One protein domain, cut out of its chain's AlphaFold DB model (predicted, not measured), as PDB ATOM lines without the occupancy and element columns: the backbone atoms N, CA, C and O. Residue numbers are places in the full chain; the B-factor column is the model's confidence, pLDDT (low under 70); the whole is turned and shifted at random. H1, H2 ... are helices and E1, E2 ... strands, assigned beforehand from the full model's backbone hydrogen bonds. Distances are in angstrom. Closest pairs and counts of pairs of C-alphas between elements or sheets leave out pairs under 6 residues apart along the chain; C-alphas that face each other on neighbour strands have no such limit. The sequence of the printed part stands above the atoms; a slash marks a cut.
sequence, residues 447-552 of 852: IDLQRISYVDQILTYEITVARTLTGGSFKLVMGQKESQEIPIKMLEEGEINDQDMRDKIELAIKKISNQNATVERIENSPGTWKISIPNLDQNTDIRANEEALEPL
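What this domain is: This is residues 447 to 552 of the 852 residues of an uncharacterized protein of Moorea sp. SIO3C2 (UniProt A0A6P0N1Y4). Picture a loose, incomplete ring round a long axis: a strongly twisted antiparallel sheet of E1, E2, E5 and E4 makes one wall, H1 packs on one face of it over E5 and E4, and the two-stranded sheet E3 and E6 closes the side between E1 and H1. Residues 479 to 497, with no named element, fold back beside E3 before H1. The printed part has 106 residues, with one named helix and six named strands, E1 E2 E3 H1 E4 E5 E6 along the chain; the larger sheet runs E1, E2, E5, E4, and the class is mixed, helices and strands. It is compact, with a radius of gyration of the C-alphas of 13.3 A and spans of 40 by 30 by 19 A.

How they stand to each other: Start with E1, residues 447 to 455, and E2, residues 458 to 465, an antiparallel hairpin; look at N 450 and O 462, 2.8 A apart. On the other side of E2 find its antiparallel neighbour E5, residues 528 to 534, with N 461 and O 531 2.8 A apart. E5 forms a hairpin with E4, residues 518 to 521, where N 520 and O 530 are 2.9 A apart. The sheet is only just strongly twisted, its C-alphas lying up to 4.4 A off the best plane. H1, residues 498 to 513, is on this sheet, in two layers, a helix on one face of a sheet, at a height over the sheet of 9.4 A. It lies over E5 and E4 and only just runs along the strands, at 29.6 degrees to E4 on the local plane. The closest C-alphas of H1 and E4 are those of Arg 502 and Val 519, 5.9 A apart. In H1 every O i to N i+4 pair is within hydrogen-bond range. E3, residues 469 to 478, and E6, residues 542 to 551, are antiparallel neighbours, with N 475 and O 545 2.9 A apart. The closest C-alphas of E3 and H1 are those of Met 478 and Ile 512, 6.3 A apart, and those of E1 and E6 are Leu 449 and Ala 544, 6.4 A apart. E5 and E6 are apart.

Where its parts are: Find C-alpha 447 at (238.803, 166.789, 268.185); from there E1 runs 24.6 A to C-alpha 455, and E2 runs 22.5 A. E3, 23.8 A long, bends by 69 degrees at residue 472. H1 begins at C-alpha 498, (228.267, 177.247, 264.039), and spans 21.9 A; E4 is short, and E5 spans 20.0 A. E6, 24.2 A long, bends by 71 degrees at residue 548 and ends at C-alpha 551, (233.240, 159.559, 259.966).

The domain as a whole: The C-alphas of Asp 456 and Leu 552, the two farthest apart, are 40.7 A from each other. The printed part has no cut. The link from E3 to H1 is long, 19 residues; in it residues 486 to 487 pair antiparallel with residues 473 to 474 of E3. The mean pLDDT of the printed part is 75.6, and 25 residues are under 70: residue 448 and residues 466 to 471, 490 to 496, 523 to 527 and 547 to 552.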
ATOM      1  N   ILE A 447     239.097 165.428 267.728       70.06
ATOM      2  CA  ILE A 447     238.803 166.789 268.185       70.06
ATOM      3  C   ILE A 447     240.026 167.287 268.944       70.06
ATOM      4  O   ILE A 447     240.403 166.726 269.971       70.06
ATOM      5  N   ASP A 448     240.644 168.352 268.446       68.31
ATOM      6  CA  ASP A 448     241.826 168.935 269.074       68.31
ATOM      7  C   ASP A 448     241.422 170.137 269.934       68.31
ATOM      8  O   ASP A 448     240.742 171.046 269.457       68.31
ATOM      9  N   LEU A 449     241.816 170.135 271.207       77.50
ATOM     10  CA  LEU A 449     241.575 171.226 272.149       77.50
ATOM     11  C   LEU A 449     242.914 171.664 272.736       77.50
ATOM     12  O   LEU A 449     243.517 170.949 273.536       77.50
ATOM     13  N   GLN A 450     243.356 172.863 272.369       77.00
ATOM     14  CA  GLN A 450     244.657 173.397 272.755       77.00
ATOM     15  C   GLN A 450     244.508 174.676 273.574       77.00
ATOM     16  O   GLN A 450     243.726 175.567 273.251       77.00
ATOM     17  N   ARG A 451     245.289 174.807 274.645       77.25
ATOM     18  CA  ARG A 451     245.360 176.046 275.424       77.25
ATOM     19  C   ARG A 451     246.265 177.055 274.716       77.25
ATOM     20  O   ARG A 451     247.444 176.785 274.526       77.25
ATOM     21  N   ILE A 452     245.742 178.241 274.409       77.06
ATOM     22  CA  ILE A 452     246.473 179.288 273.677       77.06
ATOM     23  C   ILE A 452     247.154 180.274 274.632       77.06
ATOM     24  O   ILE A 452     248.306 180.647 274.429       77.06
ATOM     25  N   SER A 453     246.442 180.765 275.654       79.62
ATOM     26  CA  SER A 453     246.963 181.840 276.514       79.62
ATOM     27  C   SER A 453     246.230 181.971 277.856       79.62
ATOM     28  O   SER A 453     245.181 181.363 278.078       79.62
ATOM     29  N   TYR A 454     246.817 182.751 278.772       79.56
ATOM     30  CA  TYR A 454     246.200 183.207 280.019       79.56
ATOM     31  C   TYR A 454     246.585 184.665 280.275       79.56
ATOM     32  O   TYR A 454     247.755 184.949 280.535       79.56
ATOM     33  N   VAL A 455     245.625 185.583 280.168       75.94
ATOM     34  CA  VAL A 455     245.831 187.034 280.327       75.94
ATOM     35  C   VAL A 455     244.638 187.607 281.092       75.94
ATOM     36  O   VAL A 455     243.509 187.198 280.844       75.94
ATOM     37  N   ASP A 456     244.872 188.506 282.053       78.12
ATOM     38  CA  ASP A 456     243.822 189.175 282.846       78.12
ATOM     39  C   ASP A 456     242.799 188.225 283.504       78.12
ATOM     40  O   ASP A 456     241.600 188.486 283.527       78.12
ATOM     41  N   GLN A 457     243.277 187.103 284.055       78.94
ATOM     42  CA  GLN A 457     242.444 186.041 284.647       78.94
ATOM     43  C   GLN A 457     241.487 185.349 283.656       78.94
ATOM     44  O   GLN A 457     240.554 184.661 284.076       78.94
ATOM     45  N   ILE A 458     241.728 185.479 282.349       81.69
ATOM     46  CA  ILE A 458     240.977 184.810 281.285       81.69
ATOM     47  C   ILE A 458     241.849 183.719 280.663       81.69
ATOM     48  O   ILE A 458     242.949 183.975 280.179       81.69
ATOM     49  N   LEU A 459     241.344 182.487 280.678       81.44
ATOM     50  CA  LEU A 459     241.943 181.319 280.034       81.44
ATOM     51  C   LEU A 459     241.379 181.179 278.618       81.44
ATOM     52  O   LEU A 459     240.163 181.072 278.451       81.44
ATOM     53  N   THR A 460     242.250 181.158 277.609       83.69
ATOM     54  CA  THR A 460     241.843 181.028 276.205       83.69
ATOM     55  C   THR A 460     242.281 179.689 275.621       83.69
ATOM     56  O   THR A 460     243.465 179.347 275.673       83.69
ATOM     57  N   TYR A 461     241.333 178.975 275.017       82.75
ATOM     58  CA  TYR A 461     241.520 177.709 274.313       82.75
ATOM     59  C   TYR A 461     241.116 177.833 272.839       82.75
ATOM     60  O   TYR A 461     240.248 178.633 272.491       82.75
ATOM     61  N   GLU A 462     241.731 177.022 271.989       81.75
ATOM     62  CA  GLU A 462     241.319 176.761 270.614       81.75
ATOM     63  C   GLU A 462     240.751 175.349 270.552       81.75
ATOM     64  O   GLU A 462     241.418 174.408 270.978       81.75
ATOM     65  N   ILE A 463     239.534 175.198 270.037       82.31
ATOM     66  CA  ILE A 463     238.963 173.889 269.729       82.31
ATOM     67  C   ILE A 463     238.807 173.751 268.219       82.31
ATOM     68  O   ILE A 463     238.198 174.606 267.578       82.31
ATOM     69  N   THR A 464     239.343 172.670 267.663       79.94
ATOM     70  CA  THR A 464     239.243 172.326 266.244       79.94
ATOM     71  C   THR A 464     238.537 170.986 266.097       79.94
ATOM     72  O   THR A 464     239.016 169.954 266.568       79.94
ATOM     73  N   VAL A 465     237.393 171.003 265.416       77.12
ATOM     74  CA  VAL A 465     236.632 169.806 265.047       77.12
ATOM     75  C   VAL A 465     236.982 169.453 263.603       77.12
ATOM     76  O   VAL A 465     236.809 170.266 262.692       77.12
ATOM     77  N   ALA A 466     237.504 168.244 263.383       67.81
ATOM     78  CA  ALA A 466     237.902 167.796 262.053       67.81
ATOM     79  C   ALA A 466     236.702 167.766 261.087       67.81
ATOM     80  O   ALA A 466     235.654 167.204 261.393       67.81
ATOM     81  N   ARG A 467     236.880 168.304 259.871       61.19
ATOM     82  CA  ARG A 467     235.828 168.347 258.829       61.19
ATOM     83  C   ARG A 467     235.411 166.977 258.282       61.19
ATOM     84  O   ARG A 467     234.503 166.895 257.466       61.19
ATOM     85  N   THR A 468     236.104 165.915 258.679       55.88
ATOM     86  CA  THR A 468     235.805 164.526 258.305       55.88
ATOM     87  C   THR A 468     234.703 163.898 259.168       55.88
ATOM     88  O   THR A 468     234.262 162.792 258.857       55.88
ATOM     89  N   LEU A 469     234.259 164.585 260.230       62.38
ATOM     90  CA  LEU A 469     233.195 164.148 261.137       62.38
ATOM     91  C   LEU A 469     231.816 164.548 260.595       62.38
ATOM     92  O   LEU A 469     231.581 165.719 260.306       62.38
ATOM     93  N   THR A 470     230.899 163.588 260.483       57.41
ATOM     94  CA  THR A 470     229.506 163.808 260.035       57.41
ATOM     95  C   THR A 470     228.479 163.698 261.148       57.41
ATOM     96  O   THR A 470     227.323 164.074 260.954       57.41
ATOM     97  N   GLY A 471     228.897 163.193 262.303       65.94
ATOM     98  CA  GLY A 471     228.041 162.934 263.448       65.94
ATOM     99  C   GLY A 471     228.853 162.501 264.666       65.94
ATOM    100  O   GLY A 471     230.087 162.515 264.659       65.94
ATOM    101  N   GLY A 472     228.146 162.124 265.726       73.81
ATOM    102  CA  GLY A 472     228.737 161.778 267.017       73.81
ATOM    103  C   GLY A 472     228.760 162.931 268.013       73.81
ATOM    104  O   GLY A 472     228.154 163.987 267.797       73.81
ATOM    105  N   SER A 473     229.432 162.723 269.145       78.12
ATOM    106  CA  SER A 473     229.495 163.717 270.213       78.12
ATOM    107  C   SER A 473     230.839 163.729 270.932       78.12
ATOM    108  O   SER A 473     231.680 162.848 270.776       78.12
ATOM    109  N   PHE A 474     231.065 164.762 271.727       82.31
ATOM    110  CA  PHE A 474     232.210 164.810 272.622       82.31
ATOM    111  C   PHE A 474     231.844 165.491 273.931       82.31
ATOM    112  O   PHE A 474     230.873 166.248 274.012       82.31
ATOM    113  N   LYS A 475     232.623 165.216 274.973       82.88
ATOM    114  CA  LYS A 475     232.490 165.832 276.296       82.88
ATOM    115  C   LYS A 475     233.736 166.645 276.603       82.88
ATOM    116  O   LYS A 475     234.845 166.263 276.255       82.88
ATOM    117  N   LEU A 476     233.564 167.761 277.296       82.88
ATOM    118  CA  LEU A 476     234.660 168.522 277.880       82.88
ATOM    119  C   LEU A 476     234.833 168.097 279.338       82.88
ATOM    120  O   LEU A 476     233.866 168.049 280.101       82.88
ATOM    121  N   VAL A 477     236.067 167.797 279.725       79.38
ATOM    122  CA  VAL A 477     236.428 167.309 281.057       79.38
ATOM    123  C   VAL A 477     237.350 168.315 281.728       79.38
ATOM    124  O   VAL A 477     238.344 168.741 281.146       79.38
ATOM    125  N   MET A 478     237.023 168.680 282.966       78.38
ATOM    126  CA  MET A 478     237.822 169.560 283.820       78.38
ATOM    127  C   MET A 478     238.000 168.885 285.186       78.38
ATOM    128  O   MET A 478     237.064 168.805 285.988       78.38
ATOM    129  N   GLY A 479     239.195 168.355 285.456       76.75
ATOM    130  CA  GLY A 479     239.441 167.514 286.634       76.75
ATOM    131  C   GLY A 479     238.597 166.231 286.608       76.75
ATOM    132  O   GLY A 479     238.721 165.441 285.683       76.75
ATOM    133  N   GLN A 480     237.735 166.026 287.613       74.50
ATOM    134  CA  GLN A 480     236.784 164.895 287.686       74.50
ATOM    135  C   GLN A 480     235.363 165.242 287.195       74.50
ATOM    136  O   GLN A 480     234.440 164.449 287.364       74.50
ATOM    137  N   LYS A 481     235.145 166.447 286.650       78.00
ATOM    138  CA  LYS A 481     233.830 166.889 286.168       78.00
ATOM    139  C   LYS A 481     233.740 166.751 284.653       78.00
ATOM    140  O   LYS A 481     234.589 167.287 283.943       78.00
ATOM    141  N   GLU A 482     232.668 166.127 284.181       81.56
ATOM    142  CA  GLU A 482     232.363 165.963 282.757       81.56
ATOM    143  C   GLU A 482     231.178 166.844 282.331       81.56
ATOM    144  O   GLU A 482     230.202 167.034 283.075       81.56
ATOM    145  N   SER A 483     231.255 167.403 281.123       83.00
ATOM    146  CA  SER A 483     230.169 168.182 280.532       83.00
ATOM    147  C   SER A 483     229.007 167.301 280.060       83.00
ATOM    148  O   SER A 483     229.039 166.076 280.135       83.00
ATOM    149  N   GLN A 484     227.932 167.934 279.582       82.94
ATOM    150  CA  GLN A 484     226.953 167.226 278.748       82.94
ATOM    151  C   GLN A 484     227.570 166.901 277.384       82.94
ATOM    152  O   GLN A 484     228.537 167.552 276.984       82.94
ATOM    153  N   GLU A 485     227.000 165.909 276.701       80.38
ATOM    154  CA  GLU A 485     227.376 165.542 275.335       80.38
ATOM    155  C   GLU A 485     227.135 166.708 274.391       80.38
ATOM    156  O   GLU A 485     226.056 167.307 274.362       80.38
ATOM    157  N   ILE A 486     228.168 167.028 273.623       84.00
ATOM    158  CA  ILE A 486     228.149 168.062 272.609       84.00
ATOM    159  C   ILE A 486     228.015 167.359 271.252       84.00
ATOM    160  O   ILE A 486     229.015 166.859 270.736       84.00
ATOM    161  N   PRO A 487     226.800 167.244 270.683       79.94
ATOM    162  CA  PRO A 487     226.598 166.585 269.397       79.94
ATOM    163  C   PRO A 487     227.102 167.446 268.238       79.94
ATOM    164  O   PRO A 487     226.801 168.640 268.169       79.94
ATOM    165  N   ILE A 488     227.787 166.809 267.295       78.38
ATOM    166  CA  ILE A 488     228.230 167.414 266.039       78.38
ATOM    167  C   ILE A 488     227.077 167.291 265.038       78.38
ATOM    168  O   ILE A 488     226.684 166.187 264.670       78.38
ATOM    169  N   LYS A 489     226.497 168.425 264.629       73.38
ATOM    170  CA  LYS A 489     225.403 168.479 263.647       73.38
ATOM    171  C   LYS A 489     225.838 169.228 262.392       73.38
ATOM    172  O   LYS A 489     226.218 170.398 262.467       73.38
ATOM    173  N   MET A 490     225.720 168.555 261.252       66.38
ATOM    174  CA  MET A 490     225.985 169.123 259.930       66.38
ATOM    175  C   MET A 490     224.718 169.758 259.341       66.38
ATOM    176  O   MET A 490     223.604 169.281 259.569       66.38
ATOM    177  N   LEU A 491     224.891 170.838 258.586       69.19
ATOM    178  CA  LEU A 491     223.889 171.424 257.696       69.19
ATOM    179  C   LEU A 491     223.812 170.609 256.390       69.19
ATOM    180  O   LEU A 491     224.735 169.861 256.071       69.19
ATOM    181  N   GLU A 492     222.737 170.771 255.609       57.09
ATOM    182  CA  GLU A 492     222.525 170.042 254.337       57.09
ATOM    183  C   GLU A 492     223.661 170.248 253.308       57.09
ATOM    184  O   GLU A 492     223.859 169.408 252.434       57.09
ATOM    185  N   GLU A 493     224.453 171.317 253.446       55.12
ATOM    186  CA  GLU A 493     225.601 171.654 252.586       55.12
ATOM    187  C   GLU A 493     226.949 171.074 253.076       55.12
ATOM    188  O   GLU A 493     227.990 171.333 252.475       55.12
ATOM    189  N   GLY A 494     226.961 170.272 254.149       58.16
ATOM    190  CA  GLY A 494     228.182 169.637 254.673       58.16
ATOM    191  C   GLY A 494     229.053 170.534 255.563       58.16
ATOM    192  O   GLY A 494     230.198 170.185 255.846       58.16
ATOM    193  N   GLU A 495     228.524 171.670 256.029       63.19
ATOM    194  CA  GLU A 495     229.168 172.545 257.019       63.19
ATOM    195  C   GLU A 495     228.596 172.328 258.432       63.19
ATOM    196  O   GLU A 495     227.416 172.015 258.596       63.19
ATOM    197  N   ILE A 496     229.416 172.510 259.474       68.31
ATOM    198  CA  ILE A 496     228.976 172.419 260.879       68.31
ATOM    199  C   ILE A 496     228.085 173.627 261.208       68.31
ATOM    200  O   ILE A 496     228.413 174.759 260.858       68.31
ATOM    201  N   ASN A 497     226.969 173.413 261.915       78.62
ATOM    202  CA  ASN A 497     226.124 174.517 262.380       78.62
ATOM    203  C   ASN A 497     226.826 175.318 263.493       78.62
ATOM    204  O   ASN A 497     226.774 174.949 264.667       78.62
ATOM    205  N   ASP A 498     227.459 176.431 263.124       74.31
ATOM    206  CA  ASP A 498     228.267 177.247 264.039       74.31
ATOM    207  C   ASP A 498     227.502 177.799 265.240       74.31
ATOM    208  O   ASP A 498     228.056 177.867 266.337       74.31
ATOM    209  N   GLN A 499     226.246 178.211 265.045       77.94
ATOM    210  CA  GLN A 499     225.432 178.798 266.110       77.94
ATOM    211  C   GLN A 499     225.099 177.738 267.170       77.94
ATOM    212  O   GLN A 499     225.310 177.955 268.360       77.94
ATOM    213  N   ASP A 500     224.662 176.557 266.726       80.56
ATOM    214  CA  ASP A 500     224.351 175.412 267.592       80.56
ATOM    215  C   ASP A 500     225.606 174.883 268.308       80.56
ATOM    216  O   ASP A 500     225.559 174.535 269.490       80.56
ATOM    217  N   MET A 501     226.748 174.872 267.614       82.00
ATOM    218  CA  MET A 501     228.037 174.446 268.157       82.00
ATOM    219  C   MET A 501     228.532 175.410 269.246       82.00
ATOM    220  O   MET A 501     228.897 174.986 270.347       82.00
ATOM    221  N   ARG A 502     228.466 176.719 268.978       82.88
ATOM    222  CA  ARG A 502     228.809 177.780 269.931       82.88
ATOM    223  C   ARG A 502     227.982 177.674 271.212       82.88
ATOM    224  O   ARG A 502     228.556 177.592 272.298       82.88
ATOM    225  N   ASP A 503     226.658 177.617 271.084       83.62
ATOM    226  CA  ASP A 503     225.735 177.607 272.225       83.62
ATOM    227  C   ASP A 503     225.965 176.384 273.131       83.62
ATOM    228  O   ASP A 503     225.933 176.478 274.363       83.62
ATOM    229  N   LYS A 504     226.257 175.220 272.536       86.25
ATOM    230  CA  LYS A 504     226.521 173.980 273.280       86.25
ATOM    231  C   LYS A 504     227.872 173.971 273.977       86.25
ATOM    232  O   LYS A 504     227.947 173.480 275.102       86.25
ATOM    233  N   ILE A 505     228.920 174.517 273.357       83.81
ATOM    234  CA  ILE A 505     230.236 174.649 273.998       83.81
ATOM    235  C   ILE A 505     230.148 175.629 275.176       83.81
ATOM    236  O   ILE A 505     230.633 175.314 276.264       83.81
ATOM    237  N   GLU A 506     229.470 176.770 275.014       85.25
ATOM    238  CA  GLU A 506     229.246 177.734 276.103       85.25
ATOM    239  C   GLU A 506     228.480 177.092 277.276       85.25
ATOM    240  O   GLU A 506     228.877 177.232 278.438       85.25
ATOM    241  N   LEU A 507     227.432 176.311 276.986       85.12
ATOM    242  CA  LEU A 507     226.661 175.580 277.997       85.12
ATOM    243  C   LEU A 507     227.493 174.492 278.699       85.12
ATOM    244  O   LEU A 507     227.441 174.361 279.928       85.12
ATOM    245  N   ALA A 508     228.272 173.723 277.937       84.12
ATOM    246  CA  ALA A 508     229.142 172.671 278.449       84.12
ATOM    247  C   ALA A 508     230.203 173.236 279.401       84.12
ATOM    248  O   ALA A 508     230.380 172.712 280.505       84.12
ATOM    249  N   ILE A 509     230.842 174.346 279.021       84.19
ATOM    250  CA  ILE A 509     231.842 175.026 279.846       84.19
ATOM    251  C   ILE A 509     231.207 175.605 281.101       84.19
ATOM    252  O   ILE A 509     231.754 175.437 282.193       84.19
ATOM    253  N   LYS A 510     230.031 176.228 280.991       84.25
ATOM    254  CA  LYS A 510     229.308 176.757 282.150       84.25
ATOM    255  C   LYS A 510     229.015 175.681 283.189       84.25
ATOM    256  O   LYS A 510     229.110 175.945 284.383       84.25
ATOM    257  N   LYS A 511     228.720 174.456 282.751       83.12
ATOM    258  CA  LYS A 511     228.446 173.322 283.641       83.12
ATOM    259  C   LYS A 511     229.695 172.807 284.369       83.12
ATOM    260  O   LYS A 511     229.609 172.477 285.548       83.12
ATOM    261  N   ILE A 512     230.840 172.718 283.690       81.88
ATOM    262  CA  ILE A 512     232.077 172.183 284.294       81.88
ATOM    263  C   ILE A 512     232.839 173.237 285.113       81.88
ATOM    264  O   ILE A 512     233.417 172.906 286.149       81.88
ATOM    265  N   SER A 513     232.780 174.506 284.694       79.31
ATOM    266  CA  SER A 513     233.561 175.616 285.258       79.31
ATOM    267  C   SER A 513     232.775 176.552 286.186       79.31
ATOM    268  O   SER A 513     233.384 177.305 286.940       79.31
ATOM    269  N   ASN A 514     231.433 176.521 286.150       79.44
ATOM    270  CA  ASN A 514     230.533 177.511 286.768       79.44
ATOM    271  C   ASN A 514     230.741 178.969 286.294       79.44
ATOM    272  O   ASN A 514     230.201 179.887 286.911       79.44
ATOM    273  N   GLN A 515     231.479 179.196 285.202       81.31
ATOM    274  CA  GLN A 515     231.733 180.514 284.611       81.31
ATOM    275  C   GLN A 515     231.078 180.628 283.229       81.31
ATOM    276  O   GLN A 515     230.917 179.635 282.523       81.31
ATOM    277  N   ASN A 516     230.699 181.841 282.825       82.25
ATOM    278  CA  ASN A 516     230.220 182.078 281.462       82.25
ATOM    279  C   ASN A 516     231.431 182.255 280.535       82.25
ATOM    280  O   ASN A 516     232.208 183.188 280.725       82.25
ATOM    281  N   ALA A 517     231.580 181.369 279.552       83.44
ATOM    282  CA  ALA A 517     232.603 181.477 278.517       83.44
ATOM    283  C   ALA A 517     232.073 182.234 277.295       83.44
ATOM    284  O   ALA A 517     230.874 182.221 277.034       83.44
ATOM    285  N   THR A 518     232.972 182.858 276.539       84.88
ATOM    286  CA  THR A 518     232.672 183.433 275.223       84.88
ATOM    287  C   THR A 518     233.324 182.584 274.141       84.88
ATOM    288  O   THR A 518     234.540 182.370 274.186       84.88
ATOM    289  N   VAL A 519     232.532 182.104 273.179       85.69
ATOM    290  CA  VAL A 519     233.013 181.278 272.064       85.69
ATOM    291  C   VAL A 519     232.868 182.047 270.750       85.69
ATOM    292  O   VAL A 519     231.775 182.468 270.378       85.69
ATOM    293  N   GLU A 520     233.978 182.243 270.042       83.94
ATOM    294  CA  GLU A 520     234.039 182.984 268.776       83.94
ATOM    295  C   GLU A 520     234.598 182.088 267.667       83.94
ATOM    296  O   GLU A 520     235.604 181.406 267.858       83.94
ATOM    297  N   ARG A 521     233.958 182.080 266.492       79.69
ATOM    298  CA  ARG A 521     234.489 181.380 265.313       79.69
ATOM    299  C   ARG A 521     235.693 182.143 264.759       79.69
ATOM    300  O   ARG A 521     235.671 183.368 264.682       79.69
ATOM    301  N   ILE A 522     236.713 181.417 264.313       78.38
ATOM    302  CA  ILE A 522     237.856 182.006 263.609       78.38
ATOM    303  C   ILE A 522     237.515 182.109 262.113       78.38
ATOM    304  O   ILE A 522     237.355 181.095 261.435       78.38
ATOM    305  N   GLU A 523     237.405 183.334 261.585       64.69
ATOM    306  CA  GLU A 523     236.908 183.611 260.219       64.69
ATOM    307  C   GLU A 523     237.702 182.900 259.103       64.69
ATOM    308  O   GLU A 523     237.129 182.527 258.082       64.69
ATOM    309  N   ASN A 524     238.991 182.611 259.320       61.88
ATOM    310  CA  ASN A 524     239.870 181.945 258.347       61.88
ATOM    311  C   ASN A 524     240.114 180.448 258.634       61.88
ATOM    312  O   ASN A 524     241.007 179.840 258.043       61.88
ATOM    313  N   SER A 525     239.364 179.829 259.552       65.75
ATOM    314  CA  SER A 525     239.517 178.408 259.905       65.75
ATOM    315  C   SER A 525     238.155 177.750 260.184       65.75
ATOM    316  O   SER A 525     237.712 177.670 261.328       65.75
ATOM    317  N   PRO A 526     237.444 177.296 259.129       63.91
ATOM    318  CA  PRO A 526     236.166 176.594 259.272       63.91
ATOM    319  C   PRO A 526     236.320 175.298 260.078       63.91
ATOM    320  O   PRO A 526     237.145 174.456 259.704       63.91
ATOM    321  N   GLY A 527     235.507 175.148 261.131       69.50
ATOM    322  CA  GLY A 527     235.593 174.059 262.112       69.50
ATOM    323  C   GLY A 527     236.438 174.380 263.353       69.50
ATOM    324  O   GLY A 527     236.685 173.479 264.153       69.50
ATOM    325  N   THR A 528     236.881 175.633 263.519       79.00
ATOM    326  CA  THR A 528     237.697 176.072 264.658       79.00
ATOM    327  C   THR A 528     237.043 177.227 265.420       79.00
ATOM    328  O   THR A 528     236.631 178.237 264.834       79.00
ATOM    329  N   TRP A 529     237.006 177.105 266.749       84.00
ATOM    330  CA  TRP A 529     236.471 178.116 267.657       84.00
ATOM    331  C   TRP A 529     237.481 178.494 268.735       84.00
ATOM    332  O   TRP A 529     238.183 177.655 269.301       84.00
ATOM    333  N   LYS A 530     237.497 179.781 269.064       86.88
ATOM    334  CA  LYS A 530     238.244 180.352 270.173       86.88
ATOM    335  C   LYS A 530     237.329 180.474 271.382       86.88
ATOM    336  O   LYS A 530     236.303 181.148 271.336       86.88
ATOM    337  N   ILE A 531     237.722 179.847 272.476       86.88
ATOM    338  CA  ILE A 531     236.984 179.800 273.732       86.88
ATOM    339  C   ILE A 531     237.727 180.669 274.743       86.88
ATOM    340  O   ILE A 531     238.897 180.416 275.012       86.88
ATOM    341  N   SER A 532     237.066 181.660 275.342       86.06
ATOM    342  CA  SER A 532     237.648 182.480 276.415       86.06
ATOM    343  C   SER A 532     236.826 182.355 277.696       86.06
ATOM    344  O   SER A 532     235.619 182.598 277.690       86.06
ATOM    345  N   ILE A 533     237.470 181.951 278.794       85.81
ATOM    346  CA  ILE A 533     236.816 181.636 280.069       85.81
ATOM    347  C   ILE A 533     237.392 182.535 281.178       85.81
ATOM    348  O   ILE A 533     238.575 182.397 281.505       85.81
ATOM    349  N   PRO A 534     236.602 183.452 281.764       83.44
ATOM    350  CA  PRO A 534     237.067 184.357 282.812       83.44
ATOM    351  C   PRO A 534     237.104 183.690 284.195       83.44
ATOM    352  O   PRO A 534     236.335 182.774 284.480       83.44
ATOM    353  N   ASN A 535     237.950 184.216 285.085       78.69
ATOM    354  CA  ASN A 535     238.050 183.849 286.503       78.69
ATOM    355  C   ASN A 535     238.378 182.365 286.762       78.69
ATOM    356  O   ASN A 535     237.915 181.793 287.753       78.69
ATOM    357  N   LEU A 536     239.173 181.739 285.887       77.31
ATOM    358  CA  LEU A 536     239.728 180.401 286.115       77.31
ATOM    359  C   LEU A 536     241.188 180.462 286.587       77.31
ATOM    360  O   LEU A 536     241.949 181.349 286.192       77.31
ATOM    361  N   ASP A 537     241.581 179.484 287.406       74.44
ATOM    362  CA  ASP A 537     242.969 179.327 287.846       74.44
ATOM    363  C   ASP A 537     243.863 178.899 286.674       74.44
ATOM    364  O   ASP A 537     243.484 178.043 285.869       74.44
ATOM    365  N   GLN A 538     245.073 179.455 286.617       70.81
ATOM    366  CA  GLN A 538     246.065 179.225 285.572       70.81
ATOM    367  C   GLN A 538     246.419 177.741 285.409       70.81
ATOM    368  O   GLN A 538     246.802 177.342 284.312       70.81
ATOM    369  N   ASN A 539     246.289 176.921 286.452       71.50
ATOM    370  CA  ASN A 539     246.623 175.493 286.412       71.50
ATOM    371  C   ASN A 539     245.452 174.587 285.998       71.50
ATOM    372  O   ASN A 539     245.598 173.367 285.976       71.50
ATOM    373  N   THR A 540     244.292 175.160 285.673       76.19
ATOM    374  CA  THR A 540     243.122 174.384 285.252       76.19
ATOM    375  C   THR A 540     243.301 173.896 283.816       76.19
ATOM    376  O   THR A 540     243.446 174.715 282.908       76.19
ATOM    377  N   ASP A 541     243.257 172.578 283.618       75.56
ATOM    378  CA  ASP A 541     243.309 171.923 282.305       75.56
ATOM    379  C   ASP A 541     241.906 171.451 281.892       75.56
ATOM    380  O   ASP A 541     241.159 170.901 282.710       75.56
ATOM    381  N   ILE A 542     241.546 171.686 280.630       79.31
ATOM    382  CA  ILE A 542     240.297 171.214 280.023       79.31
ATOM    383  C   ILE A 542     240.677 170.315 278.860       79.31
ATOM    384  O   ILE A 542     241.454 170.717 277.999       79.31
ATOM    385  N   ARG A 543     240.104 169.113 278.815       74.88
ATOM    386  CA  ARG A 543     240.340 168.138 277.746       74.88
ATOM    387  C   ARG A 543     239.039 167.780 277.054       74.88
ATOM    388  O   ARG A 543     237.990 167.762 277.695       74.88
ATOM    389  N   ALA A 544     239.114 167.467 275.769       76.19
ATOM    390  CA  ALA A 544     238.015 166.830 275.060       76.19
ATOM    391  C   ALA A 544     238.122 165.308 275.236       76.19
ATOM    392  O   ALA A 544     239.186 164.729 275.030       76.19
ATOM    393  N   ASN A 545     237.030 164.676 275.651       75.81
ATOM    394  CA  ASN A 545     236.850 163.234 275.627       75.81
ATOM    395  C   ASN A 545     235.913 162.900 274.460       75.81
ATOM    396  O   ASN A 545     234.792 163.411 274.394       75.81
ATOM    397  N   GLU A 546     236.406 162.107 273.516       74.00
ATOM    398  CA  GLU A 546     235.728 161.795 272.256       74.00
ATOM    399  C   GLU A 546     234.802 160.588 272.448       74.00
ATOM    400  O   GLU A 546     235.240 159.548 272.939       74.00
ATOM    401  N   GLU A 547     233.523 160.698 272.070       59.19
ATOM    402  CA  GLU A 547     232.531 159.651 272.342       59.19
ATOM    403  C   GLU A 547     231.629 159.410 271.118       59.19
ATOM    404  O   GLU A 547     230.801 160.240 270.742       59.19
ATOM    405  N   ALA A 548     231.797 158.241 270.487       56.19
ATOM    406  CA  ALA A 548     231.024 157.806 269.318       56.19
ATOM    407  C   ALA A 548     231.068 158.785 268.121       56.19
ATOM    408  O   ALA A 548     230.034 159.129 267.556       56.19
ATOM    409  N   LEU A 549     232.267 159.243 267.740       65.81
ATOM    410  CA  LEU A 549     232.490 160.069 266.545       65.81
ATOM    411  C   LEU A 549     232.189 159.286 265.253       65.81
ATOM    412  O   LEU A 549     232.736 158.203 265.045       65.81
ATOM    413  N   GLU A 550     231.354 159.840 264.369       50.03
ATOM    414  CA  GLU A 550     230.974 159.207 263.097       50.03
ATOM    415  C   GLU A 550     231.751 159.837 261.919       50.03
ATOM    416  O   GLU A 550     231.637 161.050 261.698       50.03
ATOM    417  N   PRO A 551     232.544 159.062 261.152       51.34
ATOM    418  CA  PRO A 551     233.240 159.559 259.966       51.34
ATOM    419  C   PRO A 551     232.320 159.639 258.736       51.34
ATOM    420  O   PRO A 551     231.397 158.840 258.583       51.34
ATOM    421  N   LEU A 552     232.642 160.532 257.791       43.62
ATOM    422  CA  LEU A 552     232.037 160.571 256.453       43.62
ATOM    423  C   LEU A 552     232.369 159.278 255.676       43.62
ATOM    424  O   LEU A 552     233.399 159.193 255.004       43.62
TER     425      LEU A 552